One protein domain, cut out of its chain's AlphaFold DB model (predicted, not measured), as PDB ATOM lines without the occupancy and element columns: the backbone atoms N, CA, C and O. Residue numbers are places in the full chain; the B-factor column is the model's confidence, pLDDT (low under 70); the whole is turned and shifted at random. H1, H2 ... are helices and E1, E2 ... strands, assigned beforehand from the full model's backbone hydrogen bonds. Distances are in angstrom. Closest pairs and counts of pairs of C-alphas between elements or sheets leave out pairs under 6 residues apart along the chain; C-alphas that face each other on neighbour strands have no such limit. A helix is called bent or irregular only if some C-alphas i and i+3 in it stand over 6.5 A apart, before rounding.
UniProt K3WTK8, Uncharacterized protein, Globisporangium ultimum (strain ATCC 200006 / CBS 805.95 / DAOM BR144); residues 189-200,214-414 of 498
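AT A GLANCE: This is residues 189 to 200 and 214 to 414 of the 498 residues of an uncharacterized protein of Globisporangium ultimum (strain ATCC 200006 / CBS 805.95 / DAOM BR144) (UniProt K3WTK8). What does the model look like? A strongly twisted sheet of five strands, E1, E4, E5, E6 and E7, curls round the short helix H6 in the core, with the long, sharply bent E4 and E7 side by side. H3 packs over E6 towards one end of the longest axis, the small hairpin E2 and E3 with H1 lies towards the other, and residues 265 to 270, 314 to 319 and 378 to 391, with H8 in the last, stick out. What are its parts and its size? The printed part has 213 residues, under half of them in named elements, and is of mixed class, with nine named helices and seven named strands that follow each other along the chain as E1, E2, E3, H1, H2, E4, H3, E5, H4, H5, H6, E6, H7, H8, H9 and E7; in the large sheet, which is branched, the neighbours E1 and E4 are antiparallel, while E4 and E6, E4 and E7, and E5 and E6 are parallel. It is compact, with a radius of gyration of the C-alphas of 17.9 A and spans of 55 by 44 by 37 A.

IN THESE COORDINATES: Where are the strands of the large sheet? E4 is residues 290 to 299, 20.6 A long from C-alpha 290 at (190.135, 176.931, 150.942), and bends by 89 degrees at residue 294. E7, residues 405 to 413, is 20.1 A long, bends by 79 degrees at residue 408 and ends at C-alpha 413 at (165.898, 179.528, 157.230). E1 is residues 194 to 197, E5 323 to 326 and E6 361 to 364. Where are the other elements? H3, residues 302 to 315, is 20.6 A long, H4, 329 to 338, 15.4 A, and H7, 366 to 375, 14.7 A. The shorter helices are H1 at 243 to 246, H2 at 281 to 287, H5 at 344 to 348, H6 at 351 to 357, H8 at 379 to 386 and H9 at 401 to 404. E2 is residues 231 to 233 and E3 240 to 242.

HOW THE PARTS SIT: How are the strands paired? E4 has E7 on one side, parallel, with N 297 and O 409 2.9 A apart, and on the other side E1, antiparallel, with N 194 and O 292 at 2.9 A, and E6, parallel, with N 298 and O 362 at 2.8 A. E5 is parallel to E6, N 326 and O 363 being 2.8 A apart, and E5, H4 H5 H6, E6 form a strand-helix-strand unit, two parallel neighbours with helices between. E2 and E3 are a hairpin, N 232 and O 241 lying 2.8 A apart. Which helices are on the large sheet? The sheet curls round H6, whose closest C-alphas to E4 are Ala 357 and Cys 293, 5.4 A apart. H3 is on the sheet at a height of 9.5 A, over E6 and only just over E4 with 3 of its C-alphas, along E6 at 2 degrees on the local plane. H5, only just on the sheet with 5 pairs of C-alphas within 10 A, only grazes it, as do H7 and H9. How do the helices meet? H6 is the hub: it touches H9, Gly 353 and Pro 401 having the closest C-alphas at 4.4 A, only just touches H2 with 3 pairs within 8 A, and touches H5 only at the corner. H4 touches H7 about perpendicular at 75 degrees, closest at the C-alphas of Val 329 and Asp 372, 6.1 A. H1 is close to but not clearly touching H5, at 7.7 A between C-alphas 246 and 347, while H8 touches no helix. How regular are the helix backbones? In H2 and H8 every O i to N i+4 pair is within hydrogen-bond range, against 8 of 10 in H3, 4 of 6 in H7, 2 of 6 in H4, 0 of 1 in H5 and 1 of 3 in H6; H4, H5 and H6 have 5 of 7, 2 of 2 and 3 of 4 O i to N i+3 pairs within range, and H1 and H9 are too short for an i+4 pair. H3 and H6 are irregular: C-alphas 303 and 306 are 7.2 A apart, and C-alphas 352 and 355 are 8.4 A apart.

THE WHOLE: How far does it reach, and where is it cut? The two C-alphas farthest apart are those of His 315 and Gln 390, at 57.2 A. Residues 201 to 213 are not printed, and C-alphas 200 and 214 are 24.6 A apart across the cut. Which links are long, and where is confidence low? The long links are H1 to H2, with 34 residues, and H8 to H9, with 14. The mean pLDDT of the printed part is 75.0; 66 residues are under 70, among them 250 to 276, 334 to 344 and 377 to 396.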
ATOM      1  N   PRO A 189     180.785 184.395 140.193       77.56
ATOM      2  CA  PRO A 189     181.391 184.881 138.956       77.56
ATOM      3  C   PRO A 189     182.280 183.858 138.232       77.56
ATOM      4  O   PRO A 189     182.490 184.005 137.030       77.56
ATOM      5  N   ALA A 190     182.822 182.845 138.921       73.81
ATOM      6  CA  ALA A 190     183.680 181.836 138.294       73.81
ATOM      7  C   ALA A 190     182.891 180.586 137.867       73.81
ATOM      8  O   ALA A 190     181.916 180.195 138.503       73.81
ATOM      9  N   ALA A 191     183.333 179.915 136.805       61.97
ATOM     10  CA  ALA A 191     182.655 178.716 136.307       61.97
ATOM     11  C   ALA A 191     182.870 177.479 137.202       61.97
ATOM     12  O   ALA A 191     182.008 176.602 137.261       61.97
ATOM     13  N   CYS A 192     183.998 177.428 137.916       63.53
ATOM     14  CA  CYS A 192     184.439 176.277 138.702       63.53
ATOM     15  C   CYS A 192     184.913 176.705 140.100       63.53
ATOM     16  O   CYS A 192     185.236 177.883 140.297       63.53
ATOM     17  N   PRO A 193     184.974 175.772 141.071       68.88
ATOM     18  CA  PRO A 193     185.573 176.045 142.366       68.88
ATOM     19  C   PRO A 193     187.025 176.506 142.206       68.88
ATOM     20  O   PRO A 193     187.808 175.875 141.498       68.88
ATOM     21  N   THR A 194     187.380 177.611 142.854       74.25
ATOM     22  CA  THR A 194     188.717 178.214 142.763       74.25
ATOM     23  C   THR A 194     189.472 177.933 144.050       74.25
ATOM     24  O   THR A 194     188.969 178.257 145.124       74.25
ATOM     25  N   LEU A 195     190.671 177.354 143.971       78.69
ATOM     26  CA  LEU A 195     191.554 177.261 145.134       78.69
ATOM     27  C   LEU A 195     192.013 178.676 145.505       78.69
ATOM     28  O   LEU A 195     192.716 179.325 144.738       78.69
ATOM     29  N   LEU A 196     191.584 179.161 146.664       75.75
ATOM     30  CA  LEU A 196     191.880 180.509 147.150       75.75
ATOM     31  C   LEU A 196     193.163 180.534 147.972       75.75
ATOM     32  O   LEU A 196     193.930 181.492 147.914       75.75
ATOM     33  N   SER A 197     193.389 179.485 148.760       73.62
ATOM     34  CA  SER A 197     194.614 179.310 149.527       73.62
ATOM     35  C   SER A 197     194.792 177.860 149.964       73.62
ATOM     36  O   SER A 197     193.835 177.103 150.132       73.62
ATOM     37  N   SER A 198     196.044 177.485 150.183       67.25
ATOM     38  CA  SER A 198     196.438 176.319 150.964       67.25
ATOM     39  C   SER A 198     197.571 176.745 151.894       67.25
ATOM     40  O   SER A 198     198.330 177.665 151.577       67.25
ATOM     41  N   HIS A 199     197.720 176.099 153.049       59.72
ATOM     42  CA  HIS A 199     198.842 176.370 153.955       59.72
ATOM     43  C   HIS A 199     200.194 175.835 153.443       59.72
ATOM     44  O   HIS A 199     201.154 175.774 154.212       59.72
ATOM     45  N   ALA A 200     200.316 175.520 152.149       44.78
ATOM     46  CA  ALA A 200     201.548 175.068 151.521       44.78
ATOM     47  C   ALA A 200     202.560 176.218 151.340       44.78
ATOM     48  O   ALA A 200     203.002 176.525 150.234       44.78
ATOM     49  N   SER A 214     209.627 152.492 149.877       59.22
ATOM     50  CA  SER A 214     208.660 151.517 150.384       59.22
ATOM     51  C   SER A 214     207.268 152.144 150.295       59.22
ATOM     52  O   SER A 214     207.023 153.171 150.932       59.22
ATOM     53  N   GLU A 215     206.376 151.564 149.497       73.25
ATOM     54  CA  GLU A 215     204.989 152.017 149.392       73.25
ATOM     55  C   GLU A 215     204.350 152.036 150.786       73.25
ATOM     56  O   GLU A 215     204.343 151.038 151.511       73.25
ATOM     57  N   THR A 216     203.862 153.208 151.197       80.94
ATOM     58  CA  THR A 216     203.242 153.390 152.512       80.94
ATOM     59  C   THR A 216     201.731 153.255 152.384       80.94
ATOM     60  O   THR A 216     201.108 153.965 151.598       80.94
ATOM     61  N   TYR A 217     201.145 152.347 153.163       82.44
ATOM     62  CA  TYR A 217     199.709 152.066 153.186       82.44
ATOM     63  C   TYR A 217     199.145 152.469 154.551       82.44
ATOM     64  O   TYR A 217     199.554 151.916 155.575       82.44
ATOM     65  N   ASP A 218     198.222 153.432 154.588       80.69
ATOM     66  CA  ASP A 218     197.619 153.910 155.844       80.69
ATOM     67  C   ASP A 218     196.164 154.350 155.634       80.69
ATOM     68  O   ASP A 218     195.820 155.532 155.575       80.69
ATOM     69  N   CYS A 219     195.268 153.378 155.458       80.31
ATOM     70  CA  CYS A 219     193.852 153.645 155.234       80.31
ATOM     71  C   CYS A 219     193.103 154.018 156.530       80.31
ATOM     72  O   CYS A 219     193.384 153.497 157.608       80.31
ATOM     73  N   ILE A 220     192.060 154.856 156.426       77.62
ATOM     74  CA  ILE A 220     191.193 155.256 157.555       77.62
ATOM     75  C   ILE A 220     190.537 154.071 158.289       77.62
ATOM     76  O   ILE A 220     190.216 154.197 159.474       77.62
ATOM     77  N   CYS A 221     190.343 152.935 157.612       75.19
ATOM     78  CA  CYS A 221     189.805 151.709 158.204       75.19
ATOM     79  C   CYS A 221     190.836 150.942 159.056       75.19
ATOM     80  O   CYS A 221     190.453 150.071 159.834       75.19
ATOM     81  N   GLY A 222     192.131 151.253 158.922       75.06
ATOM     82  CA  GLY A 222     193.234 150.542 159.571       75.06
ATOM     83  C   GLY A 222     193.541 149.158 158.986       75.06
ATOM     84  O   GLY A 222     194.397 148.461 159.528       75.06
ATOM     85  N   GLY A 223     192.847 148.754 157.918       73.06
ATOM     86  CA  GLY A 223     193.077 147.505 157.199       73.06
ATOM     87  C   GLY A 223     194.211 147.621 156.180       73.06
ATOM     88  O   GLY A 223     194.439 148.684 155.606       73.06
ATOM     89  N   THR A 224     194.899 146.506 155.954       71.12
ATOM     90  CA  THR A 224     195.954 146.351 154.935       71.12
ATOM     91  C   THR A 224     195.570 145.345 153.846       71.12
ATOM     92  O   THR A 224     196.374 145.070 152.968       71.12
ATOM     93  N   GLU A 225     194.373 144.759 153.932       75.56
ATOM     94  CA  GLU A 225     193.829 143.821 152.942       75.56
ATOM     95  C   GLU A 225     193.232 144.584 151.760       75.56
ATOM     96  O   GLU A 225     192.711 145.680 151.949       75.56
ATOM     97  N   ASP A 226     193.270 144.015 150.559       73.75
ATOM     98  CA  ASP A 226     192.665 144.638 149.383       73.75
ATOM     99  C   ASP A 226     191.134 144.699 149.496       73.75
ATOM    100  O   ASP A 226     190.473 143.737 149.888       73.75
ATOM    101  N   HIS A 227     190.562 145.840 149.115       70.25
ATOM    102  CA  HIS A 227     189.124 145.983 148.886       70.25
ATOM    103  C   HIS A 227     188.795 145.745 147.406       70.25
ATOM    104  O   HIS A 227     189.655 145.890 146.541       70.25
ATOM    105  N   GLU A 228     187.525 145.473 147.095       67.50
ATOM    106  CA  GLU A 228     187.057 145.176 145.728       67.50
ATOM    107  C   GLU A 228     187.415 146.250 144.684       67.50
ATOM    108  O   GLU A 228     187.612 145.923 143.519       67.50
ATOM    109  N   ARG A 229     187.534 147.524 145.094       70.69
ATOM    110  CA  ARG A 229     187.917 148.645 144.210       70.69
ATOM    111  C   ARG A 229     189.383 149.072 144.336       70.69
ATOM    112  O   ARG A 229     189.745 150.142 143.873       70.69
ATOM    113  N   GLY A 230     190.220 148.275 144.999       84.56
ATOM    114  CA  GLY A 230     191.652 148.538 145.118       84.56
ATOM    115  C   GLY A 230     192.010 149.800 145.915       84.56
ATOM    116  O   GLY A 230     191.351 150.168 146.898       84.56
ATOM    117  N   TRP A 231     193.103 150.439 145.500       86.19
ATOM    118  CA  TRP A 231     193.774 151.516 146.223       86.19
ATOM    119  C   TRP A 231     193.852 152.798 145.395       86.19
ATOM    120  O   TRP A 231     193.998 152.765 144.178       86.19
ATOM    121  N   VAL A 232     193.817 153.932 146.086       86.88
ATOM    122  CA  VAL A 232     194.069 155.266 145.546       86.88
ATOM    123  C   VAL A 232     195.216 155.917 146.318       86.88
ATOM    124  O   VAL A 232     195.296 155.812 147.547       86.88
ATOM    125  N   GLN A 233     196.115 156.589 145.602       89.50
ATOM    126  CA  GLN A 233     197.270 157.261 146.187       89.50
ATOM    127  C   GLN A 233     196.980 158.746 146.424       89.50
ATOM    128  O   GLN A 233     196.478 159.445 145.546       89.50
ATOM    129  N   CYS A 234     197.298 159.243 147.620       86.50
ATOM    130  CA  CYS A 234     197.188 160.665 147.930       86.50
ATOM    131  C   CYS A 234     198.243 161.471 147.162       86.50
ATOM    132  O   CYS A 234     199.440 161.228 147.323       86.50
ATOM    133  N   THR A 235     197.826 162.497 146.419       86.06
ATOM    134  CA  THR A 235     198.731 163.351 145.628       86.06
ATOM    135  C   THR A 235     199.713 164.150 146.507       86.06
ATOM    136  O   THR A 235     200.793 164.522 146.054       86.06
ATOM    137  N   PHE A 236     199.383 164.376 147.784       81.31
ATOM    138  CA  PHE A 236     200.174 165.209 148.704       81.31
ATOM    139  C   PHE A 236     201.192 164.415 149.520       81.31
ATOM    140  O   PHE A 236     202.365 164.778 149.557       81.31
ATOM    141  N   CYS A 237     200.754 163.344 150.186       83.94
ATOM    142  CA  CYS A 237     201.618 162.549 151.064       83.94
ATOM    143  C   CYS A 237     202.104 161.241 150.431       83.94
ATOM    144  O   CYS A 237     202.869 160.524 151.069       83.94
ATOM    145  N   GLN A 238     201.666 160.923 149.205       85.44
ATOM    146  CA  GLN A 238     202.052 159.720 148.454       85.44
ATOM    147  C   GLN A 238     201.690 158.391 149.152       85.44
ATOM    148  O   GLN A 238     202.169 157.327 148.763       85.44
ATOM    149  N   THR A 239     200.815 158.440 150.161       85.38
ATOM    150  CA  THR A 239     200.310 157.280 150.911       85.38
ATOM    151  C   THR A 239     199.117 156.654 150.194       85.38
ATOM    152  O   THR A 239     198.256 157.364 149.665       85.38
ATOM    153  N   TRP A 240     199.052 155.325 150.200       89.00
ATOM    154  CA  TRP A 240     197.968 154.546 149.616       89.00
ATOM    155  C   TRP A 240     196.822 154.339 150.609       89.00
ATOM    156  O   TRP A 240     197.021 154.003 151.783       89.00
ATOM    157  N   HIS A 241     195.599 154.520 150.117       86.56
ATOM    158  CA  HIS A 241     194.358 154.343 150.865       86.56
ATOM    159  C   HIS A 241     193.362 153.520 150.044       86.56
ATOM    160  O   HIS A 241     193.371 153.586 148.819       86.56
ATOM    161  N   HIS A 242     192.473 152.759 150.683       84.38
ATOM    162  CA  HIS A 242     191.427 152.054 149.938       84.38
ATOM    163  C   HIS A 242     190.492 153.048 149.273       84.38
ATOM    164  O   HIS A 242     189.903 153.887 149.961       84.38
ATOM    165  N   GLN A 243     190.284 152.904 147.966       82.31
ATOM    166  CA  GLN A 243     189.428 153.813 147.207       82.31
ATOM    167  C   GLN A 243     188.031 153.907 147.839       82.31
ATOM    168  O   GLN A 243     187.551 154.997 148.153       82.31
ATOM    169  N   VAL A 244     187.449 152.757 148.183       79.94
ATOM    170  CA  VAL A 244     186.160 152.650 148.884       79.94
ATOM    171  C   VAL A 244     186.151 153.437 150.201       79.94
ATOM    172  O   VAL A 244     185.255 154.241 150.445       79.94
ATOM    173  N   CYS A 245     187.163 153.268 151.054       80.62
ATOM    174  CA  CYS A 245     187.204 153.930 152.361       80.62
ATOM    175  C   CYS A 245     187.407 155.447 152.267       80.62
ATOM    176  O   CYS A 245     187.023 156.173 153.186       80.62
ATOM    177  N   THR A 246     187.991 155.938 151.177       81.50
ATOM    178  CA  THR A 246     188.160 157.379 150.942       81.50
ATOM    179  C   THR A 246     186.913 158.048 150.373       81.50
ATOM    180  O   THR A 246     186.752 159.252 150.544       81.50
ATOM    181  N   GLY A 247     186.027 157.278 149.728       78.69
ATOM    182  CA  GLY A 247     184.885 157.821 148.989       78.69
ATOM    183  C   GLY A 247     185.278 158.550 147.711       78.69
ATOM    184  O   GLY A 247     184.452 159.262 147.154       78.69
ATOM    185  N   PHE A 248     186.530 158.418 147.273       81.38
ATOM    186  CA  PHE A 248     186.996 159.017 146.037       81.38
ATOM    187  C   PHE A 248     186.607 158.142 144.842       81.38
ATOM    188  O   PHE A 248     186.917 156.947 144.793       81.38
ATOM    189  N   TYR A 249     185.949 158.757 143.867       71.69
ATOM    190  CA  TYR A 249     185.540 158.123 142.622       71.69
ATOM    191  C   TYR A 249     185.864 159.069 141.465       71.69
ATOM    192  O   TYR A 249     185.581 160.262 141.550       71.69
ATOM    193  N   VAL A 250     186.441 158.527 140.394       63.59
ATOM    194  CA  VAL A 250     186.547 159.213 139.104       63.59
ATOM    195  C   VAL A 250     185.326 158.774 138.302       63.59
ATOM    196  O   VAL A 250     185.137 157.578 138.091       63.59
ATOM    197  N   MET A 251     184.440 159.707 137.955       54.03
ATOM    198  CA  MET A 251     183.243 159.393 137.170       54.03
ATOM    199  C   MET A 251     183.659 159.144 135.715       54.03
ATOM    200  O   MET A 251     184.101 160.073 135.043       54.03
ATOM    201  N   GLU A 252     183.538 157.904 135.239       43.22
ATOM    202  CA  GLU A 252     183.727 157.552 133.826       43.22
ATOM    203  C   GLU A 252     182.510 158.048 133.018       43.22
ATOM    204  O   GLU A 252     181.402 157.548 133.191       43.22
ATOM    205  N   ASP A 253     182.718 159.075 132.189       45.03
ATOM    206  CA  ASP A 253     181.868 159.534 131.076       45.03
ATOM    207  C   ASP A 253     180.328 159.528 131.272       45.03
ATOM    208  O   ASP A 253     179.623 158.609 130.854       45.03
ATOM    209  N   GLY A 254     179.772 160.635 131.789       39.31
ATOM    210  CA  GLY A 254     178.336 160.945 131.681       39.31
ATOM    211  C   GLY A 254     177.888 162.182 132.471       39.31
ATOM    212  O   GLY A 254     177.908 162.140 133.693       39.31
ATOM    213  N   ASP A 255     177.509 163.258 131.760       37.16
ATOM    214  CA  ASP A 255     176.722 164.484 132.076       37.16
ATOM    215  C   ASP A 255     176.819 165.234 133.438       37.16
ATOM    216  O   ASP A 255     176.448 166.409 133.508       37.16
ATOM    217  N   ASP A 256     177.387 164.659 134.498       44.59
ATOM    218  CA  ASP A 256     177.562 165.252 135.831       44.59
ATOM    219  C   ASP A 256     179.045 165.271 136.247       44.59
ATOM    220  O   ASP A 256     179.431 164.825 137.328       44.59
ATOM    221  N   GLN A 257     179.909 165.804 135.377       43.25
ATOM    222  CA  GLN A 257     181.331 165.988 135.684       43.25
ATOM    223  C   GLN A 257     181.521 166.863 136.939       43.25
ATOM    224  O   GLN A 257     180.989 167.975 137.030       43.25
ATOM    225  N   LEU A 258     182.333 166.380 137.890       46.50
ATOM    226  CA  LEU A 258     182.979 167.242 138.883       46.50
ATOM    227  C   LEU A 258     183.770 168.320 138.113       46.50
ATOM    228  O   LEU A 258     184.521 167.970 137.201       46.50
ATOM    229  N   PRO A 259     183.589 169.618 138.409       42.56
ATOM    230  CA  PRO A 259     184.143 170.685 137.583       42.56
ATOM    231  C   PRO A 259     185.675 170.624 137.518       42.56
ATOM    232  O   PRO A 259     186.344 170.559 138.548       42.56
ATOM    233  N   ALA A 260     186.224 170.696 136.302       43.28
ATOM    234  CA  ALA A 260     187.652 170.884 136.069       43.28
ATOM    235  C   ALA A 260     188.110 172.247 136.623       43.28
ATOM    236  O   ALA A 260     187.447 173.265 136.425       43.28
ATOM    237  N   PHE A 261     189.231 172.266 137.340       48.94
ATOM    238  CA  PHE A 261     189.735 173.439 138.058       48.94
ATOM    239  C   PHE A 261     190.324 174.491 137.113       48.94
ATOM    240  O   PHE A 261     190.976 174.154 136.127       48.94
ATOM    241  N   VAL A 262     190.129 175.774 137.436       38.44
ATOM    242  CA  VAL A 262     190.801 176.895 136.761       38.44
ATOM    243  C   VAL A 262     191.517 177.719 137.830       38.44
ATOM    244  O   VAL A 262     190.871 178.280 138.718       38.44
ATOM    245  N   GLU A 263     192.851 177.743 137.774       38.72
ATOM    246  CA  GLU A 263     193.705 178.574 138.631       38.72
ATOM    247  C   GLU A 263     193.528 180.061 138.294       38.72
ATOM    248  O   GLU A 263     193.315 180.430 137.138       38.72
ATOM    249  N   SER A 264     193.616 180.932 139.302       41.12
ATOM    250  CA  SER A 264     193.377 182.370 139.136       41.12
ATOM    251  C   SER A 264     194.584 183.177 138.644       41.12
ATOM    252  O   SER A 264     194.407 184.363 138.390       41.12
ATOM    253  N   ASP A 265     195.773 182.586 138.471       36.06
ATOM    254  CA  ASP A 265     196.979 183.339 138.097       36.06
ATOM    255  C   ASP A 265     197.881 182.597 137.099       36.06
ATOM    256  O   ASP A 265     198.425 181.533 137.376       36.06
ATOM    257  N   HIS A 266     198.133 183.223 135.946       38.12
ATOM    258  CA  HIS A 266     198.988 182.710 134.864       38.12
ATOM    259  C   HIS A 266     200.501 182.673 135.176       38.12
ATOM    260  O   HIS A 266     201.295 182.542 134.249       38.12
ATOM    261  N   ASN A 267     200.937 182.824 136.433       37.31
ATOM    262  CA  ASN A 267     202.367 182.952 136.763       37.31
ATOM    263  C   ASN A 267     202.762 182.475 138.179       37.31
ATOM    264  O   ASN A 267     203.629 183.073 138.815       37.31
ATOM    265  N   ALA A 268     202.193 181.372 138.671       34.09
ATOM    266  CA  ALA A 268     202.731 180.677 139.844       34.09
ATOM    267  C   ALA A 268     202.873 179.175 139.561       34.09
ATOM    268  O   ALA A 268     202.030 178.548 138.936       34.09
ATOM    269  N   ALA A 269     204.014 178.618 139.947       32.94
ATOM    270  CA  ALA A 269     204.479 177.301 139.544       32.94
ATOM    271  C   ALA A 269     203.643 176.132 140.109       32.94
ATOM    272  O   ALA A 269     203.364 176.094 141.303       32.94
ATOM    273  N   LYS A 270     203.368 175.140 139.244       38.22
ATOM    274  CA  LYS A 270     203.137 173.706 139.523       38.22
ATOM    275  C   LYS A 270     202.563 173.370 140.910       38.22
ATOM    276  O   LYS A 270     203.322 172.999 141.802       38.22
ATOM    277  N   ASN A 271     201.240 173.355 141.046       41.28
ATOM    278  CA  ASN A 271     200.542 172.457 141.975       41.28
ATOM    279  C   ASN A 271     199.171 172.093 141.376       41.28
ATOM    280  O   ASN A 271     198.136 172.600 141.791       41.28
ATOM    281  N   GLU A 272     199.189 171.197 140.387       49.31
ATOM    282  CA  GLU A 272     198.012 170.654 139.697       49.31
ATOM    283  C   GLU A 272     197.139 169.829 140.669       49.31
ATOM    284  O   GLU A 272     197.327 168.623 140.818       49.31
ATOM    285  N   PHE A 273     196.186 170.460 141.364       59.16
ATOM    286  CA  PHE A 273     195.089 169.743 142.027       59.16
ATOM    287  C   PHE A 273     193.923 169.638 141.034       59.16
ATOM    288  O   PHE A 273     193.096 170.541 140.935       59.16
ATOM    289  N   GLY A 274     193.942 168.574 140.227       58.34
ATOM    290  CA  GLY A 274     192.998 168.277 139.146       58.34
ATOM    291  C   GLY A 274     191.800 167.417 139.589       58.34
ATOM    292  O   GLY A 274     191.784 166.919 140.714       58.34
ATOM    293  N   PRO A 275     190.777 167.206 138.730       57.28
ATOM    294  CA  PRO A 275     189.591 166.389 139.057       57.28
ATOM    295  C   PRO A 275     189.930 164.922 139.356       57.28
ATOM    296  O   PRO A 275     189.184 164.242 140.055       57.28
ATOM    297  N   GLU A 276     191.093 164.467 138.895       67.75
ATOM    298  CA  GLU A 276     191.642 163.134 139.155       67.75
ATOM    299  C   GLU A 276     192.576 163.090 140.378       67.75
ATOM    300  O   GLU A 276     193.053 162.025 140.766       67.75
ATOM    301  N   SER A 277     192.853 164.233 141.016       79.06
ATOM    302  CA  SER A 277     193.716 164.299 142.193       79.06
ATOM    303  C   SER A 277     192.957 163.899 143.456       79.06
ATOM    304  O   SER A 277     191.850 164.373 143.728       79.06
ATOM    305  N   PHE A 278     193.584 163.055 144.274       86.44
ATOM    306  CA  PHE A 278     193.024 162.604 145.540       86.44
ATOM    307  C   PHE A 278     193.766 163.230 146.726       86.44
ATOM    308  O   PHE A 278     194.989 163.121 146.853       86.44
ATOM    309  N   MET A 279     193.015 163.853 147.640       87.00
ATOM    310  CA  MET A 279     193.534 164.371 148.909       87.00
ATOM    311  C   MET A 279     192.987 163.563 150.087       87.00
ATOM    312  O   MET A 279     191.791 163.612 150.397       87.00
ATOM    313  N   CYS A 280     193.875 162.859 150.794       86.88
ATOM    314  CA  CYS A 280     193.491 162.061 151.953       86.88
ATOM    315  C   CYS A 280     193.032 162.930 153.137       86.88
ATOM    316  O   CYS A 280     193.430 164.085 153.276       86.88
ATOM    317  N   PHE A 281     192.237 162.354 154.045       86.19
ATOM    318  CA  PHE A 281     191.691 163.070 155.209       86.19
ATOM    319  C   PHE A 281     192.757 163.693 156.121       86.19
ATOM    320  O   PHE A 281     192.483 164.684 156.792       86.19
ATOM    321  N   HIS A 282     193.967 163.124 156.159       84.19
ATOM    322  CA  HIS A 282     195.080 163.726 156.886       84.19
ATOM    323  C   HIS A 282     195.524 165.029 156.216       84.19
ATOM    324  O   HIS A 282     195.506 166.072 156.867       84.19
ATOM    325  N   CYS A 283     195.826 164.977 154.916       84.38
ATOM    326  CA  CYS A 283     196.244 166.134 154.132       84.38
ATOM    327  C   CYS A 283     195.176 167.229 154.082       84.38
ATOM    328  O   CYS A 283     195.513 168.399 154.194       84.38
ATOM    329  N   GLN A 284     193.890 166.873 154.021       86.50
ATOM    330  CA  GLN A 284     192.801 167.855 154.110       86.50
ATOM    331  C   GLN A 284     192.898 168.700 155.387       86.50
ATOM    332  O   GLN A 284     192.730 169.913 155.350       86.50
ATOM    333  N   VAL A 285     193.208 168.073 156.524       83.62
ATOM    334  CA  VAL A 285     193.326 168.773 157.810       83.62
ATOM    335  C   VAL A 285     194.637 169.547 157.928       83.62
ATOM    336  O   VAL A 285     194.639 170.612 158.536       83.62
ATOM    337  N   THR A 286     195.748 169.015 157.409       81.88
ATOM    338  CA  THR A 286     197.060 169.670 157.524       81.88
ATOM    339  C   THR A 286     197.217 170.834 156.557       81.88
ATOM    340  O   THR A 286     197.693 171.887 156.967       81.88
ATOM    341  N   GLU A 287     196.800 170.660 155.305       81.81
ATOM    342  CA  GLU A 287     196.874 171.699 154.273       81.81
ATOM    343  C   GLU A 287     195.754 172.731 154.422       81.81
ATOM    344  O   GLU A 287     195.929 173.886 154.032       81.81
ATOM    345  N   ASN A 288     194.613 172.310 154.990       82.25
ATOM    346  CA  ASN A 288     193.412 173.117 155.199       82.25
ATOM    347  C   ASN A 288     193.063 173.984 153.971       82.25
ATOM    348  O   ASN A 288     193.019 175.215 154.076       82.25
ATOM    349  N   PRO A 289     192.866 173.361 152.793       84.88
ATOM    350  CA  PRO A 289     192.638 174.098 151.559       84.88
ATOM    351  C   PRO A 289     191.334 174.897 151.643       84.88
ATOM    352  O   PRO A 289     190.363 174.449 152.254       84.88
ATOM    353  N   GLN A 290     191.314 176.076 151.029       86.12
ATOM    354  CA  GLN A 290     190.135 176.931 150.942       86.12
ATOM    355  C   GLN A 290     189.708 177.066 149.485       86.12
ATOM    356  O   GLN A 290     190.450 177.609 148.668       86.12
ATOM    357  N   PHE A 291     188.506 176.596 149.162       85.81
ATOM    358  CA  PHE A 291     187.937 176.650 147.819       85.81
ATOM    359  C   PHE A 291     186.755 177.615 147.760       85.81
ATOM    360  O   PHE A 291     185.737 177.398 148.412       85.81
ATOM    361  N   GLY A 292     186.849 178.657 146.939       87.88
ATOM    362  CA  GLY A 292     185.709 179.504 146.591       87.88
ATOM    363  C   GLY A 292     184.745 178.738 145.699       87.88
ATOM    364  O   GLY A 292     185.183 178.130 144.724       87.88
ATOM    365  N   CYS A 293     183.450 178.741 146.013       89.38
ATOM    366  CA  CYS A 293     182.460 177.970 145.263       89.38
ATOM    367  C   CYS A 293     181.143 178.723 145.052       89.38
ATOM    368  O   CYS A 293     180.766 179.609 145.821       89.38
ATOM    369  N   LYS A 294     180.409 178.309 144.014       91.00
ATOM    370  CA  LYS A 294     179.102 178.876 143.650       91.00
ATOM    371  C   LYS A 294     177.959 178.520 144.596       91.00
ATOM    372  O   LYS A 294     176.887 179.119 144.533       91.00
ATOM    373  N   THR A 295     178.194 177.548 145.464       94.00
ATOM    374  CA  THR A 295     177.182 176.924 146.300       94.00
ATOM    375  C   THR A 295     176.547 177.913 147.275       94.00
ATOM    376  O   THR A 295     177.228 178.657 147.987       94.00
ATOM    377  N   THR A 296     175.219 177.882 147.328       95.94
ATOM    378  CA  THR A 296     174.402 178.492 148.376       95.94
ATOM    379  C   THR A 296     174.043 177.421 149.402       95.94
ATOM    380  O   THR A 296     173.291 176.492 149.105       95.94
ATOM    381  N   LEU A 297     174.594 177.534 150.609       96.06
ATOM    382  CA  LEU A 297     174.291 176.630 151.715       96.06
ATOM    383  C   LEU A 297     173.041 177.120 152.451       96.06
ATOM    384  O   LEU A 297     173.043 178.216 153.009       96.06
ATOM    385  N   ILE A 298     171.995 176.304 152.489       95.00
ATOM    386  CA  ILE A 298     170.759 176.585 153.220       95.00
ATOM    387  C   ILE A 298     170.727 175.705 154.463       95.00
ATOM    388  O   ILE A 298     170.775 174.477 154.387       95.00
ATOM    389  N   VAL A 299     170.648 176.357 155.615       91.62
ATOM    390  CA  VAL A 299     170.503 175.726 156.920       91.62
ATOM    391  C   VAL A 299     169.057 175.875 157.348       91.62
ATOM    392  O   VAL A 299     168.582 176.991 157.536       91.62
ATOM    393  N   SER A 300     168.358 174.761 157.497       90.19
ATOM    394  CA  SER A 300     166.937 174.764 157.826       90.19
ATOM    395  C   SER A 300     166.551 173.521 158.626       90.19
ATOM    396  O   SER A 300     167.275 172.523 158.577       90.19
ATOM    397  N   PRO A 301     165.400 173.507 159.318       88.25
ATOM    398  CA  PRO A 301     164.880 172.278 159.908       88.25
ATOM    399  C   PRO A 301     164.678 171.192 158.840       88.25
ATOM    400  O   PRO A 301     164.342 171.494 157.691       88.25
ATOM    401  N   GLU A 302     164.852 169.924 159.220       88.12
ATOM    402  CA  GLU A 302     164.692 168.784 158.300       88.12
ATOM    403  C   GLU A 302     163.277 168.714 157.704       88.12
ATOM    404  O   GLU A 302     163.102 168.378 156.533       88.12
ATOM    405  N   SER A 303     162.268 169.121 158.481       89.06
ATOM    406  CA  SER A 303     160.850 169.094 158.101       89.06
ATOM    407  C   SER A 303     160.508 169.914 156.854       89.06
ATOM    408  O   SER A 303     159.475 169.654 156.240       89.06
ATOM    409  N   ILE A 304     161.346 170.883 156.468       89.75
ATOM    410  CA  ILE A 304     161.106 171.741 155.298       89.75
ATOM    411  C   ILE A 304     162.030 171.438 154.111       89.75
ATOM    412  O   ILE A 304     161.930 172.099 153.080       89.75
ATOM    413  N   HIS A 305     162.896 170.419 154.187       93.94
ATOM    414  CA  HIS A 305     163.768 170.044 153.058       93.94
ATOM    415  C   HIS A 305     162.971 169.560 151.841       93.94
ATOM    416  O   HIS A 305     163.257 169.966 150.714       93.94
ATOM    417  N   ASP A 306     161.927 168.758 152.061       94.69
ATOM    418  CA  ASP A 306     161.039 168.288 150.986       94.69
ATOM    419  C   ASP A 306     160.271 169.452 150.335       94.69
ATOM    420  O   ASP A 306     160.026 169.465 149.123       94.69
ATOM    421  N   GLN A 307     159.928 170.466 151.135       93.44
ATOM    422  CA  GLN A 307     159.319 171.694 150.639       93.44
ATOM    423  C   GLN A 307     160.305 172.472 149.759       93.44
ATOM    424  O   GLN A 307     159.939 172.840 148.645       93.44
ATOM    425  N   TRP A 308     161.552 172.671 150.199       94.75
ATOM    426  CA  TRP A 308     162.603 173.319 149.400       94.75
ATOM    427  C   TRP A 308     162.812 172.631 148.047       94.75
ATOM    428  O   TRP A 308     162.883 173.294 147.010       94.75
ATOM    429  N   GLU A 309     162.844 171.299 148.031       94.31
ATOM    430  CA  GLU A 309     162.931 170.516 146.796       94.31
ATOM    431  C   GLU A 309     161.748 170.724 145.859       94.31
ATOM    432  O   GLU A 309     161.919 170.860 144.644       94.31
ATOM    433  N   THR A 310     160.544 170.728 146.421       94.69
ATOM    434  CA  THR A 310     159.311 170.913 145.658       94.69
ATOM    435  C   THR A 310     159.253 172.315 145.060       94.69
ATOM    436  O   THR A 310     158.948 172.464 143.877       94.69
ATOM    437  N   GLU A 311     159.603 173.336 145.838       94.56
ATOM    438  CA  GLU A 311     159.625 174.736 145.407       94.56
ATOM    439  C   GLU A 311     160.669 174.972 144.307       94.56
ATOM    440  O   GLU A 311     160.353 175.592 143.292       94.56
ATOM    441  N   LEU A 312     161.875 174.402 144.431       94.06
ATOM    442  CA  LEU A 312     162.893 174.457 143.375       94.06
ATOM    443  C   LEU A 312     162.404 173.804 142.079       94.06
ATOM    444  O   LEU A 312     162.454 174.431 141.021       94.06
ATOM    445  N   LYS A 313     161.863 172.581 142.151       93.81
ATOM    446  CA  LYS A 313     161.319 171.868 140.978       93.81
ATOM    447  C   LYS A 313     160.151 172.612 140.331       93.81
ATOM    448  O   LYS A 313     159.977 172.551 139.117       93.81
ATOM    449  N   ARG A 314     159.332 173.292 141.134       93.94
ATOM    450  CA  ARG A 314     158.141 174.015 140.673       93.94
ATOM    451  C   ARG A 314     158.472 175.371 140.055       93.94
ATOM    452  O   ARG A 314     157.776 175.799 139.135       93.94
ATOM    453  N   HIS A 315     159.469 176.073 140.586       93.69
ATOM    454  CA  HIS A 315     159.713 177.480 140.263       93.69
ATOM    455  C   HIS A 315     160.948 177.728 139.403       93.69
ATOM    456  O   HIS A 315     161.100 178.833 138.881       93.69
ATOM    457  N   VAL A 316     161.787 176.720 139.189       94.12
ATOM    458  CA  VAL A 316     163.011 176.832 138.393       94.12
ATOM    459  C   VAL A 316     162.931 175.917 137.174       94.12
ATOM    460  O   VAL A 316     162.390 174.814 137.244       94.12
ATOM    461  N   LYS A 317     163.463 176.371 136.034       92.75
ATOM    462  CA  LYS A 317     163.605 175.519 134.845       92.75
ATOM    463  C   LYS A 317     164.408 174.249 135.184       92.75
ATOM    464  O   LYS A 317     165.445 174.360 135.841       92.75
ATOM    465  N   PRO A 318     163.987 173.062 134.709       90.62
ATOM    466  CA  PRO A 318     164.734 171.826 134.926       90.62
ATOM    467  C   PRO A 318     166.196 171.959 134.480       90.62
ATOM    468  O   PRO A 318     166.468 172.493 133.407       90.62
ATOM    469  N   GLY A 319     167.127 171.497 135.317       86.62
ATOM    470  CA  GLY A 319     168.568 171.540 135.047       86.62
ATOM    471  C   GLY A 319     169.254 172.887 135.301       86.62
ATOM    472  O   GLY A 319     170.476 172.949 135.231       86.62
ATOM    473  N   ALA A 320     168.518 173.958 135.627       88.81
ATOM    474  CA  ALA A 320     169.134 175.268 135.861       88.81
ATOM    475  C   ALA A 320     169.817 175.405 137.235       88.81
ATOM    476  O   ALA A 320     170.707 176.238 137.371       88.81
ATOM    477  N   LEU A 321     169.404 174.622 138.238       91.38
ATOM    478  CA  LEU A 321     170.050 174.548 139.552       91.38
ATOM    479  C   LEU A 321     170.179 173.088 139.991       91.38
ATOM    480  O   LEU A 321     169.200 172.336 139.942       91.38
ATOM    481  N   LYS A 322     171.367 172.706 140.464       92.06
ATOM    482  CA  LYS A 322     171.645 171.409 141.091       92.06
ATOM    483  C   LYS A 322     171.512 171.519 142.611       92.06
ATOM    484  O   LYS A 322     172.087 172.419 143.224       92.06
ATOM    485  N   LEU A 323     170.784 170.579 143.215       94.25
ATOM    486  CA  LEU A 323     170.497 170.532 144.650       94.25
ATOM    487  C   LEU A 323     171.053 169.255 145.293       94.25
ATOM    488  O   LEU A 323     170.868 168.171 144.743       94.25
ATOM    489  N   LEU A 324     171.653 169.376 146.478       94.25
ATOM    490  CA  LEU A 324     172.119 168.244 147.287       94.25
ATOM    491  C   LEU A 324     171.680 168.384 148.752       94.25
ATOM    492  O   LEU A 324     171.738 169.474 149.318       94.25
ATOM    493  N   ARG A 325     171.311 167.270 149.400       94.19
ATOM    494  CA  ARG A 325     171.133 167.212 150.860       94.19
ATOM    495  C   ARG A 325     172.421 166.751 151.534       94.19
ATOM    496  O   ARG A 325     172.924 165.666 151.244       94.19
ATOM    497  N   TYR A 326     172.925 167.552 152.462       93.75
ATOM    498  CA  TYR A 326     174.067 167.231 153.303       93.75
ATOM    499  C   TYR A 326     173.595 166.764 154.693       93.75
ATOM    500  O   TYR A 326     173.077 167.572 155.463       93.75
ATOM    501  N   PRO A 327     173.778 165.477 155.051       90.62
ATOM    502  CA  PRO A 327     173.266 164.929 156.309       90.62
ATOM    503  C   PRO A 327     174.236 165.083 157.501       90.62
ATOM    504  O   PRO A 327     173.949 164.599 158.596       90.62
ATOM    505  N   GLY A 328     175.398 165.717 157.308       90.06
ATOM    506  CA  GLY A 328     176.442 165.847 158.333       90.06
ATOM    507  C   GLY A 328     177.439 164.683 158.367       90.06
ATOM    508  O   GLY A 328     177.139 163.548 157.979       90.06
ATOM    509  N   VAL A 329     178.640 164.938 158.894       88.06
ATOM    510  CA  VAL A 329     179.745 163.963 158.939       88.06
ATOM    511  C   VAL A 329     179.357 162.723 159.737       88.06
ATOM    512  O   VAL A 329     179.678 161.602 159.343       88.06
ATOM    513  N   LYS A 330     178.643 162.893 160.855       85.25
ATOM    514  CA  LYS A 330     178.217 161.776 161.713       85.25
ATOM    515  C   LYS A 330     177.338 160.781 160.951       85.25
ATOM    516  O   LYS A 330     177.565 159.579 161.067       85.25
ATOM    517  N   ALA A 331     176.370 161.266 160.173       86.12
ATOM    518  CA  ALA A 331     175.474 160.422 159.385       86.12
ATOM    519  C   ALA A 331     176.220 159.726 158.238       86.12
ATOM    520  O   ALA A 331     176.067 158.518 158.049       86.12
ATOM    521  N   LEU A 332     177.098 160.460 157.544       84.81
ATOM    522  CA  LEU A 332     177.956 159.906 156.492       84.81
ATOM    523  C   LEU A 332     178.896 158.820 157.044       84.81
ATOM    524  O   LEU A 332     179.100 157.792 156.403       84.81
ATOM    525  N   ARG A 333     179.410 158.992 158.271       78.38
ATOM    526  CA  ARG A 333     180.281 158.015 158.950       78.38
ATOM    527  C   ARG A 333     179.539 156.825 159.546       78.38
ATOM    528  O   ARG A 333     180.117 155.742 159.608       78.38
ATOM    529  N   ALA A 334     178.302 156.995 160.011       69.75
ATOM    530  CA  ALA A 334     177.561 155.935 160.699       69.75
ATOM    531  C   ALA A 334     177.422 154.670 159.831       69.75
ATOM    532  O   ALA A 334     177.503 153.556 160.350       69.75
ATOM    533  N   ARG A 335     177.312 154.827 158.506       55.34
ATOM    534  CA  ARG A 335     177.157 153.707 157.564       55.34
ATOM    535  C   ARG A 335     178.427 152.890 157.317       55.34
ATOM    536  O   ARG A 335     178.305 151.718 156.991       55.34
ATOM    537  N   LEU A 336     179.616 153.437 157.578       55.16
ATOM    538  CA  LEU A 336     180.874 152.673 157.544       55.16
ATOM    539  C   LEU A 336     181.006 151.675 158.697       55.16
ATOM    540  O   LEU A 336     181.830 150.770 158.637       55.16
ATOM    541  N   SER A 337     180.242 151.869 159.777       51.38
ATOM    542  CA  SER A 337     180.323 151.005 160.957       51.38
ATOM    543  C   SER A 337     179.412 149.776 160.882       51.38
ATOM    544  O   SER A 337     179.667 148.802 161.587       51.38
ATOM    545  N   SER A 338     178.369 149.808 160.043       52.72
ATOM    546  CA  SER A 338     177.328 148.773 159.963       52.72
ATOM    547  C   SER A 338     177.263 148.034 158.622       52.72
ATOM    548  O   SER A 338     176.810 146.892 158.593       52.72
ATOM    549  N   LEU A 339     177.727 148.644 157.527       51.16
ATOM    550  CA  LEU A 339     177.804 148.045 156.193       51.16
ATOM    551  C   LEU A 339     179.275 147.975 155.764       51.16
ATOM    552  O   LEU A 339     180.048 148.885 156.054       51.16
ATOM    553  N   ARG A 340     179.677 146.898 155.071       53.53
ATOM    554  CA  ARG A 340     181.046 146.760 154.527       53.53
ATOM    555  C   ARG A 340     181.351 147.766 153.407       53.53
ATOM    556  O   ARG A 340     182.504 147.877 153.004       53.53
ATOM    557  N   GLU A 341     180.346 148.518 152.956       56.47
ATOM    558  CA  GLU A 341     180.448 149.485 151.868       56.47
ATOM    559  C   GLU A 341     179.900 150.867 152.283       56.47
ATOM    560  O   GLU A 341     178.784 150.966 152.807       56.47
ATOM    561  N   PRO A 342     180.662 151.951 152.060       63.19
ATOM    562  CA  PRO A 342     180.174 153.313 152.185       63.19
ATOM    563  C   PRO A 342     179.111 153.616 151.124       63.19
ATOM    564  O   PRO A 342     179.220 153.208 149.972       63.19
ATOM    565  N   SER A 343     178.086 154.386 151.505       67.81
ATOM    566  CA  SER A 343     177.074 154.870 150.558       67.81
ATOM    567  C   SER A 343     177.686 155.797 149.509       67.81
ATOM    568  O   SER A 343     178.664 156.471 149.805       67.81
ATOM    569  N   GLU A 344     177.044 155.955 148.353       67.88
ATOM    570  CA  GLU A 344     177.428 156.930 147.315       67.88
ATOM    571  C   GLU A 344     177.673 158.345 147.883       67.88
ATOM    572  O   GLU A 344     178.673 158.991 147.585       67.88
ATOM    573  N   GLN A 345     176.844 158.774 148.842       77.94
ATOM    574  CA  GLN A 345     176.980 160.053 149.556       77.94
ATOM    575  C   GLN A 345     178.297 160.207 150.346       77.94
ATOM    576  O   GLN A 345     178.641 161.313 150.751       77.94
ATOM    577  N   TRP A 346     179.058 159.129 150.565       80.06
ATOM    578  CA  TRP A 346     180.375 159.167 151.209       80.06
ATOM    579  C   TRP A 346     181.376 160.032 150.432       80.06
ATOM    580  O   TRP A 346     182.236 160.664 151.046       80.06
ATOM    581  N   GLN A 347     181.194 160.167 149.111       81.62
ATOM    582  CA  GLN A 347     181.998 161.052 148.261       81.62
ATOM    583  C   GLN A 347     181.923 162.531 148.656       81.62
ATOM    584  O   GLN A 347     182.771 163.327 148.261       81.62
ATOM    585  N   ILE A 348     180.927 162.925 149.456       86.38
ATOM    586  CA  ILE A 348     180.821 164.287 149.984       86.38
ATOM    587  C   ILE A 348     182.024 164.640 150.871       86.38
ATOM    588  O   ILE A 348     182.436 165.795 150.907       86.38
ATOM    589  N   LEU A 349     182.592 163.660 151.581       86.88
ATOM    590  CA  LEU A 349     183.753 163.878 152.451       86.88
ATOM    591  C   LEU A 349     185.085 163.771 151.700       86.88
ATOM    592  O   LEU A 349     186.122 164.184 152.221       86.88
ATOM    593  N   ALA A 350     185.077 163.206 150.492       83.06
ATOM    594  CA  ALA A 350     186.267 163.120 149.665       83.06
ATOM    595  C   ALA A 350     186.704 164.517 149.196       83.06
ATOM    596  O   ALA A 350     185.906 165.456 149.150       83.06
ATOM    597  N   ASN A 351     187.992 164.642 148.858       83.50
ATOM    598  CA  ASN A 351     188.572 165.824 148.218       83.50
ATOM    599  C   ASN A 351     188.120 167.157 148.826       83.50
ATOM    600  O   ASN A 351     187.671 168.051 148.117       83.50
ATOM    601  N   ALA A 352     188.214 167.273 150.153       83.75
ATOM    602  CA  ALA A 352     187.926 168.509 150.876       83.75
ATOM    603  C   ALA A 352     186.539 169.117 150.556       83.75
ATOM    604  O   ALA A 352     186.378 170.333 150.517       83.75
ATOM    605  N   GLY A 353     185.525 168.278 150.323       83.94
ATOM    606  CA  GLY A 353     184.155 168.750 150.117       83.94
ATOM    607  C   GLY A 353     183.843 169.253 148.710       83.94
ATOM    608  O   GLY A 353     182.766 169.808 148.505       83.94
ATOM    609  N   LEU A 354     184.719 169.043 147.725       84.75
ATOM    610  CA  LEU A 354     184.511 169.516 146.350       84.75
ATOM    611  C   LEU A 354     183.234 168.986 145.687       84.75
ATOM    612  O   LEU A 354     182.642 169.674 144.859       84.75
ATOM    613  N   THR A 355     182.746 167.819 146.111       86.69
ATOM    614  CA  THR A 355     181.410 167.343 145.739       86.69
ATOM    615  C   THR A 355     180.347 168.392 146.061       86.69
ATOM    616  O   THR A 355     179.546 168.701 145.190       86.69
ATOM    617  N   LEU A 356     180.355 169.001 147.254       90.88
ATOM    618  CA  LEU A 356     179.399 170.058 147.618       90.88
ATOM    619  C   LEU A 356     179.536 171.278 146.698       90.88
ATOM    620  O   LEU A 356     178.527 171.836 146.279       90.88
ATOM    621  N   ALA A 357     180.773 171.640 146.344       88.62
ATOM    622  CA  ALA A 357     181.088 172.794 145.502       88.62
ATOM    623  C   ALA A 357     180.568 172.662 144.054       88.62
ATOM    624  O   ALA A 357     180.428 173.664 143.351       88.62
ATOM    625  N   SER A 358     180.274 171.435 143.605       86.06
ATOM    626  CA  SER A 358     179.672 171.169 142.292       86.06
ATOM    627  C   SER A 358     178.167 171.489 142.230       86.06
ATOM    628  O   SER A 358     177.638 171.734 141.142       86.06
ATOM    629  N   TYR A 359     177.489 171.555 143.382       91.44
ATOM    630  CA  TYR A 359     176.060 171.863 143.481       91.44
ATOM    631  C   TYR A 359     175.822 173.361 143.699       91.44
ATOM    632  O   TYR A 359     176.592 174.047 144.374       91.44
ATOM    633  N   ASP A 360     174.728 173.878 143.141       92.81
ATOM    634  CA  ASP A 360     174.339 175.284 143.285       92.81
ATOM    635  C   ASP A 360     173.675 175.548 144.639       92.81
ATOM    636  O   ASP A 360     173.871 176.609 145.233       92.81
ATOM    637  N   VAL A 361     172.916 174.576 145.154       95.50
ATOM    638  CA  VAL A 361     172.244 174.654 146.454       95.50
ATOM    639  C   VAL A 361     172.539 173.398 147.270       95.50
ATOM    640  O   VAL A 361     172.375 172.276 146.790       95.50
ATOM    641  N   VAL A 362     172.940 173.580 148.526       96.44
ATOM    642  CA  VAL A 362     173.125 172.486 149.489       96.44
ATOM    643  C   VAL A 362     172.210 172.720 150.683       96.44
ATOM    644  O   VAL A 362     172.300 173.765 151.321       96.44
ATOM    645  N   LEU A 363     171.345 171.755 150.996       95.88
ATOM    646  CA  LEU A 363     170.488 171.780 152.185       95.88
ATOM    647  C   LEU A 363     171.165 171.029 153.327       95.88
ATOM    648  O   LEU A 363     171.613 169.898 153.144       95.88
ATOM    649  N   THR A 364     171.200 171.617 154.516       93.06
ATOM    650  CA  THR A 364     171.663 170.959 155.743       93.06
ATOM    651  C   THR A 364     170.745 171.305 156.906       93.06
ATOM    652  O   THR A 364     170.000 172.285 156.860       93.06
ATOM    653  N   THR A 365     170.806 170.505 157.968       90.38
ATOM    654  CA  THR A 365     170.050 170.750 159.198       90.38
ATOM    655  C   THR A 365     170.899 171.419 160.272       90.38
ATOM    656  O   THR A 365     172.134 171.340 160.258       90.38
ATOM    657  N   TYR A 366     170.236 172.072 161.229       84.69
ATOM    658  CA  TYR A 366     170.896 172.648 162.402       84.69
ATOM    659  C   TYR A 366     171.559 171.561 163.263       84.69
ATOM    660  O   TYR A 366     172.658 171.757 163.784       84.69
ATOM    661  N   GLU A 367     170.939 170.387 163.363       84.75
ATOM    662  CA  GLU A 367     171.430 169.229 164.112       84.75
ATOM    663  C   GLU A 367     172.680 168.616 163.468       84.75
ATOM    664  O   GLU A 367     173.632 168.250 164.171       84.75
ATOM    665  N   ALA A 368     172.700 168.527 162.132       86.88
ATOM    666  CA  ALA A 368     173.858 168.065 161.374       86.88
ATOM    667  C   ALA A 368     175.052 169.002 161.586       86.88
ATOM    668  O   ALA A 368     176.143 168.541 161.919       86.88
ATOM    669  N   LEU A 369     174.835 170.318 161.504       85.00
ATOM    670  CA  LEU A 369     175.882 171.314 161.749       85.00
ATOM    671  C   LEU A 369     176.392 171.306 163.189       85.00
ATOM    672  O   LEU A 369     177.598 171.359 163.421       85.00
ATOM    673  N   SER A 370     175.488 171.190 164.162       81.31
ATOM    674  CA  SER A 370     175.863 171.056 165.571       81.31
ATOM    675  C   SER A 370     176.719 169.805 165.807       81.31
ATOM    676  O   SER A 370     177.706 169.843 166.541       81.31
ATOM    677  N   SER A 371     176.421 168.701 165.117       83.06
ATOM    678  CA  SER A 371     177.252 167.489 165.155       83.06
ATOM    679  C   SER A 371     178.605 167.677 164.454       83.06
ATOM    680  O   SER A 371     179.620 167.149 164.915       83.06
ATOM    681  N   ASP A 372     178.647 168.450 163.371       85.75
ATOM    682  CA  ASP A 372     179.864 168.768 162.620       85.75
ATOM    683  C   ASP A 372     180.866 169.618 163.415       85.75
ATOM    684  O   ASP A 372     182.063 169.567 163.127       85.75
ATOM    685  N   LEU A 373     180.442 170.318 164.476       78.75
ATOM    686  CA  LEU A 373     181.352 171.014 165.399       78.75
ATOM    687  C   LEU A 373     182.443 170.103 165.966       78.75
ATOM    688  O   LEU A 373     183.592 170.521 166.125       78.75
ATOM    689  N   TYR A 374     182.105 168.846 166.259       79.88
ATOM    690  CA  TYR A 374     183.062 167.861 166.772       79.88
ATOM    691  C   TYR A 374     184.078 167.408 165.713       79.88
ATOM    692  O   TYR A 374     185.086 166.778 166.044       79.88
ATOM    693  N   HIS A 375     183.825 167.751 164.452       81.44
ATOM    694  CA  HIS A 375     184.672 167.502 163.294       81.44
ATOM    695  C   HIS A 375     185.466 168.748 162.872       81.44
ATOM    696  O   HIS A 375     186.091 168.752 161.814       81.44
ATOM    697  N   LEU A 376     185.526 169.788 163.709       79.06
ATOM    698  CA  LEU A 376     186.412 170.929 163.493       79.06
ATOM    699  C   LEU A 376     187.815 170.664 164.074       79.06
ATOM    700  O   LEU A 376     187.940 170.204 165.217       79.06
ATOM    701  N   PRO A 377     188.897 170.960 163.334       67.94
ATOM    702  CA  PRO A 377     190.249 170.925 163.878       67.94
ATOM    703  C   PRO A 377     190.419 172.056 164.907       67.94
ATOM    704  O   PRO A 377     190.568 173.217 164.559       67.94
ATOM    705  N   THR A 378     190.355 171.733 166.202       64.25
ATOM    706  CA  THR A 378     190.646 172.683 167.292       64.25
ATOM    707  C   THR A 378     192.107 172.578 167.730       64.25
ATOM    708  O   THR A 378     192.678 171.484 167.725       64.25
ATOM    709  N   GLU A 379     192.718 173.679 168.181       54.03
ATOM    710  CA  GLU A 379     194.094 173.669 168.715       54.03
ATOM    711  C   GLU A 379     194.266 172.659 169.864       54.03
ATOM    712  O   GLU A 379     195.248 171.918 169.927       54.03
ATOM    713  N   MET A 380     193.247 172.514 170.717       43.75
ATOM    714  CA  MET A 380     193.217 171.500 171.779       43.75
ATOM    715  C   MET A 380     193.168 170.062 171.232       43.75
ATOM    716  O   MET A 380     193.717 169.143 171.847       43.75
ATOM    717  N   ALA A 381     192.538 169.840 170.074       47.91
ATOM    718  CA  ALA A 381     192.586 168.550 169.390       47.91
ATOM    719  C   ALA A 381     193.979 168.282 168.797       47.91
ATOM    720  O   ALA A 381     194.424 167.137 168.845       47.91
ATOM    721  N   HIS A 382     194.698 169.305 168.319       45.00
ATOM    722  CA  HIS A 382     196.105 169.185 167.908       45.00
ATOM    723  C   HIS A 382     197.044 168.883 169.090       45.00
ATOM    724  O   HIS A 382     197.874 167.979 168.984       45.00
ATOM    725  N   ALA A 383     196.847 169.503 170.259       40.28
ATOM    726  CA  ALA A 383     197.627 169.216 171.473       40.28
ATOM    727  C   ALA A 383     197.397 167.794 172.038       40.28
ATOM    728  O   ALA A 383     198.315 167.147 172.550       40.28
ATOM    729  N   ARG A 384     196.182 167.243 171.901       43.69
ATOM    730  CA  ARG A 384     195.910 165.819 172.200       43.69
ATOM    731  C   ARG A 384     196.470 164.859 171.140       43.69
ATOM    732  O   ARG A 384     196.557 163.664 171.413       43.69
ATOM    733  N   ARG A 385     196.805 165.335 169.933       50.16
ATOM    734  CA  ARG A 385     197.395 164.525 168.847       50.16
ATOM    735  C   ARG A 385     198.916 164.381 168.991       50.16
ATOM    736  O   ARG A 385     199.432 163.336 168.615       50.16
ATOM    737  N   SER A 386     199.614 165.358 169.581       44.62
ATOM    738  CA  SER A 386     201.069 165.284 169.806       44.62
ATOM    739  C   SER A 386     201.472 164.528 171.081       44.62
ATOM    740  O   SER A 386     202.552 163.944 171.133       44.62
ATOM    741  N   SER A 387     200.609 164.485 172.105       41.25
ATOM    742  CA  SER A 387     200.961 163.961 173.438       41.25
ATOM    743  C   SER A 387     200.721 162.461 173.653       41.25
ATOM    744  O   SER A 387     201.131 161.924 174.680       41.25
ATOM    745  N   THR A 388     200.094 161.738 172.715       42.03
ATOM    746  CA  THR A 388     199.816 160.293 172.875       42.03
ATOM    747  C   THR A 388     200.559 159.441 171.846       42.03
ATOM    748  O   THR A 388     199.963 158.833 170.960       42.03
ATOM    749  N   ARG A 389     201.882 159.331 171.991       44.34
ATOM    750  CA  ARG A 389     202.758 158.500 171.140       44.34
ATOM    751  C   ARG A 389     202.593 156.977 171.343       44.34
ATOM    752  O   ARG A 389     203.502 156.230 171.010       44.34
ATOM    753  N   GLN A 390     201.480 156.479 171.901       41.78
ATOM    754  CA  GLN A 390     201.422 155.079 172.367       41.78
ATOM    755  C   GLN A 390     200.117 154.289 172.197       41.78
ATOM    756  O   GLN A 390     200.091 153.121 172.576       41.78
ATOM    757  N   LYS A 391     199.053 154.814 171.573       38.84
ATOM    758  CA  LYS A 391     197.918 153.969 171.139       38.84
ATOM    759  C   LYS A 391     197.383 154.442 169.789       38.84
ATOM    760  O   LYS A 391     196.774 155.507 169.719       38.84
ATOM    761  N   ARG A 392     197.601 153.641 168.734       41.59
ATOM    762  CA  ARG A 392     196.973 153.803 167.409       41.59
ATOM    763  C   ARG A 392     195.463 153.948 167.630       41.59
ATOM    764  O   ARG A 392     194.814 153.004 168.082       41.59
ATOM    765  N   LYS A 393     194.904 155.144 167.411       44.91
ATOM    766  CA  LYS A 393     193.448 155.323 167.460       44.91
ATOM    767  C   LYS A 393     192.855 154.524 166.306       44.91
ATOM    768  O   LYS A 393     193.345 154.604 165.191       44.91
ATOM    769  N   ARG A 394     191.801 153.761 166.603       47.81
ATOM    770  CA  ARG A 394     191.171 152.793 165.696       47.81
ATOM    771  C   ARG A 394     190.558 153.427 164.428       47.81
ATOM    772  O   ARG A 394     190.195 152.680 163.540       47.81
ATOM    773  N   TYR A 395     190.460 154.764 164.336       56.09
ATOM    774  CA  TYR A 395     189.943 155.488 163.165       56.09
ATOM    775  C   TYR A 395     190.582 156.876 163.017       56.09
ATOM    776  O   TYR A 395     190.725 157.600 164.010       56.09
ATOM    777  N   ALA A 396     190.902 157.273 161.781       65.31
ATOM    778  CA  ALA A 396     191.373 158.620 161.470       65.31
ATOM    779  C   ALA A 396     190.271 159.677 161.701       65.31
ATOM    780  O   ALA A 396     189.062 159.433 161.549       65.31
ATOM    781  N   PHE A 397     190.702 160.871 162.107       77.50
ATOM    782  CA  PHE A 397     189.831 162.036 162.228       77.50
ATOM    783  C   PHE A 397     189.417 162.496 160.825       77.50
ATOM    784  O   PHE A 397     190.269 162.626 159.956       77.50
ATOM    785  N   VAL A 398     188.123 162.738 160.625       83.38
ATOM    786  CA  VAL A 398     187.584 163.305 159.379       83.38
ATOM    787  C   VAL A 398     187.006 164.655 159.742       83.38
ATOM    788  O   VAL A 398     186.179 164.719 160.658       83.38
ATOM    789  N   ALA A 399     187.494 165.697 159.079       85.88
ATOM    790  CA  ALA A 399     186.994 167.045 159.269       85.88
ATOM    791  C   ALA A 399     185.643 167.243 158.572       85.88
ATOM    792  O   ALA A 399     185.304 166.500 157.651       85.88
ATOM    793  N   SER A 400     184.876 168.241 159.012       89.56
ATOM    794  CA  SER A 400     183.692 168.663 158.261       89.56
ATOM    795  C   SER A 400     184.128 169.244 156.911       89.56
ATOM    796  O   SER A 400     184.979 170.130 156.904       89.56
ATOM    797  N   PRO A 401     183.555 168.795 155.779       90.44
ATOM    798  CA  PRO A 401     183.898 169.312 154.454       90.44
ATOM    799  C   PRO A 401     183.542 170.796 154.300       90.44
ATOM    800  O   PRO A 401     184.129 171.493 153.482       90.44
ATOM    801  N   LEU A 402     182.608 171.300 155.115       91.56
ATOM    802  CA  LEU A 402     182.124 172.677 155.052       91.56
ATOM    803  C   LEU A 402     183.208 173.718 155.374       91.56
ATOM    804  O   LEU A 402     183.070 174.868 154.978       91.56
ATOM    805  N   ILE A 403     184.273 173.343 156.093       87.88
ATOM    806  CA  ILE A 403     185.334 174.284 156.503       87.88
ATOM    807  C   ILE A 403     186.356 174.568 155.406       87.88
ATOM    808  O   ILE A 403     187.120 175.523 155.516       87.88
ATOM    809  N   PHE A 404     186.397 173.715 154.386       88.19
ATOM    810  CA  PHE A 404     187.308 173.849 153.254       88.19
ATOM    811  C   PHE A 404     186.692 174.676 152.124       88.19
ATOM    812  O   PHE A 404     187.353 174.958 151.130       88.19
ATOM    813  N   LEU A 405     185.421 175.057 152.259       90.19
ATOM    814  CA  LEU A 405     184.675 175.781 151.245       90.19
ATOM    815  C   LEU A 405     184.388 177.207 151.714       90.19
ATOM    816  O   LEU A 405     183.912 177.444 152.826       90.19
ATOM    817  N   GLN A 406     184.627 178.155 150.818       91.75
ATOM    818  CA  GLN A 406     184.126 179.513 150.890       91.75
ATOM    819  C   GLN A 406     182.874 179.598 150.019       91.75
ATOM    820  O   GLN A 406     182.938 179.664 148.789       91.75
ATOM    821  N   PHE A 407     181.723 179.544 150.681       93.75
ATOM    822  CA  PHE A 407     180.416 179.578 150.038       93.75
ATOM    823  C   PHE A 407     180.126 180.954 149.444       93.75
ATOM    824  O   PHE A 407     180.478 181.990 150.023       93.75
ATOM    825  N   TRP A 408     179.395 180.983 148.331       93.44
ATOM    826  CA  TRP A 408     178.870 182.244 147.818       93.44
ATOM    827  C   TRP A 408     177.849 182.838 148.783       93.44
ATOM    828  O   TRP A 408     177.924 184.015 149.141       93.44
ATOM    829  N   ARG A 409     176.938 181.989 149.271       94.12
ATOM    830  CA  ARG A 409     175.929 182.358 150.261       94.12
ATOM    831  C   ARG A 409     175.776 181.305 151.334       94.12
ATOM    832  O   ARG A 409     175.842 180.108 151.061       94.12
ATOM    833  N   VAL A 410     175.443 181.771 152.527       93.94
ATOM    834  CA  VAL A 410     174.862 180.943 153.579       93.94
ATOM    835  C   VAL A 410     173.545 181.572 154.015       93.94
ATOM    836  O   VAL A 410     173.507 182.759 154.339       93.94
ATOM    837  N   CYS A 411     172.476 180.782 154.028       92.62
ATOM    838  CA  CYS A 411     171.136 181.200 154.423       92.62
ATOM    839  C   CYS A 411     170.675 180.377 155.629       92.62
ATOM    840  O   CYS A 411     170.673 179.151 155.563       92.62
ATOM    841  N   MET A 412     170.271 181.030 156.716       89.56
ATOM    842  CA  MET A 412     169.574 180.397 157.837       89.56
ATOM    843  C   MET A 412     168.076 180.595 157.645       89.56
ATOM    844  O   MET A 412     167.603 181.724 157.743       89.56
ATOM    845  N   ASP A 413     167.352 179.521 157.363       88.31
ATOM    846  CA  ASP A 413     165.898 179.528 157.230       88.31
ATOM    847  C   ASP A 413     165.243 179.070 158.535       88.31
ATOM    848  O   ASP A 413     165.753 178.178 159.224       88.31
ATOM    849  N   GLU A 414     164.126 179.703 158.884       79.12
ATOM    850  CA  GLU A 414     163.389 179.472 160.130       79.12
ATOM    851  C   GLU A 414     164.285 179.559 161.385       79.12
ATOM    852  O   GLU A 414     164.194 178.749 162.312       79.12
TER     853      GLU A 414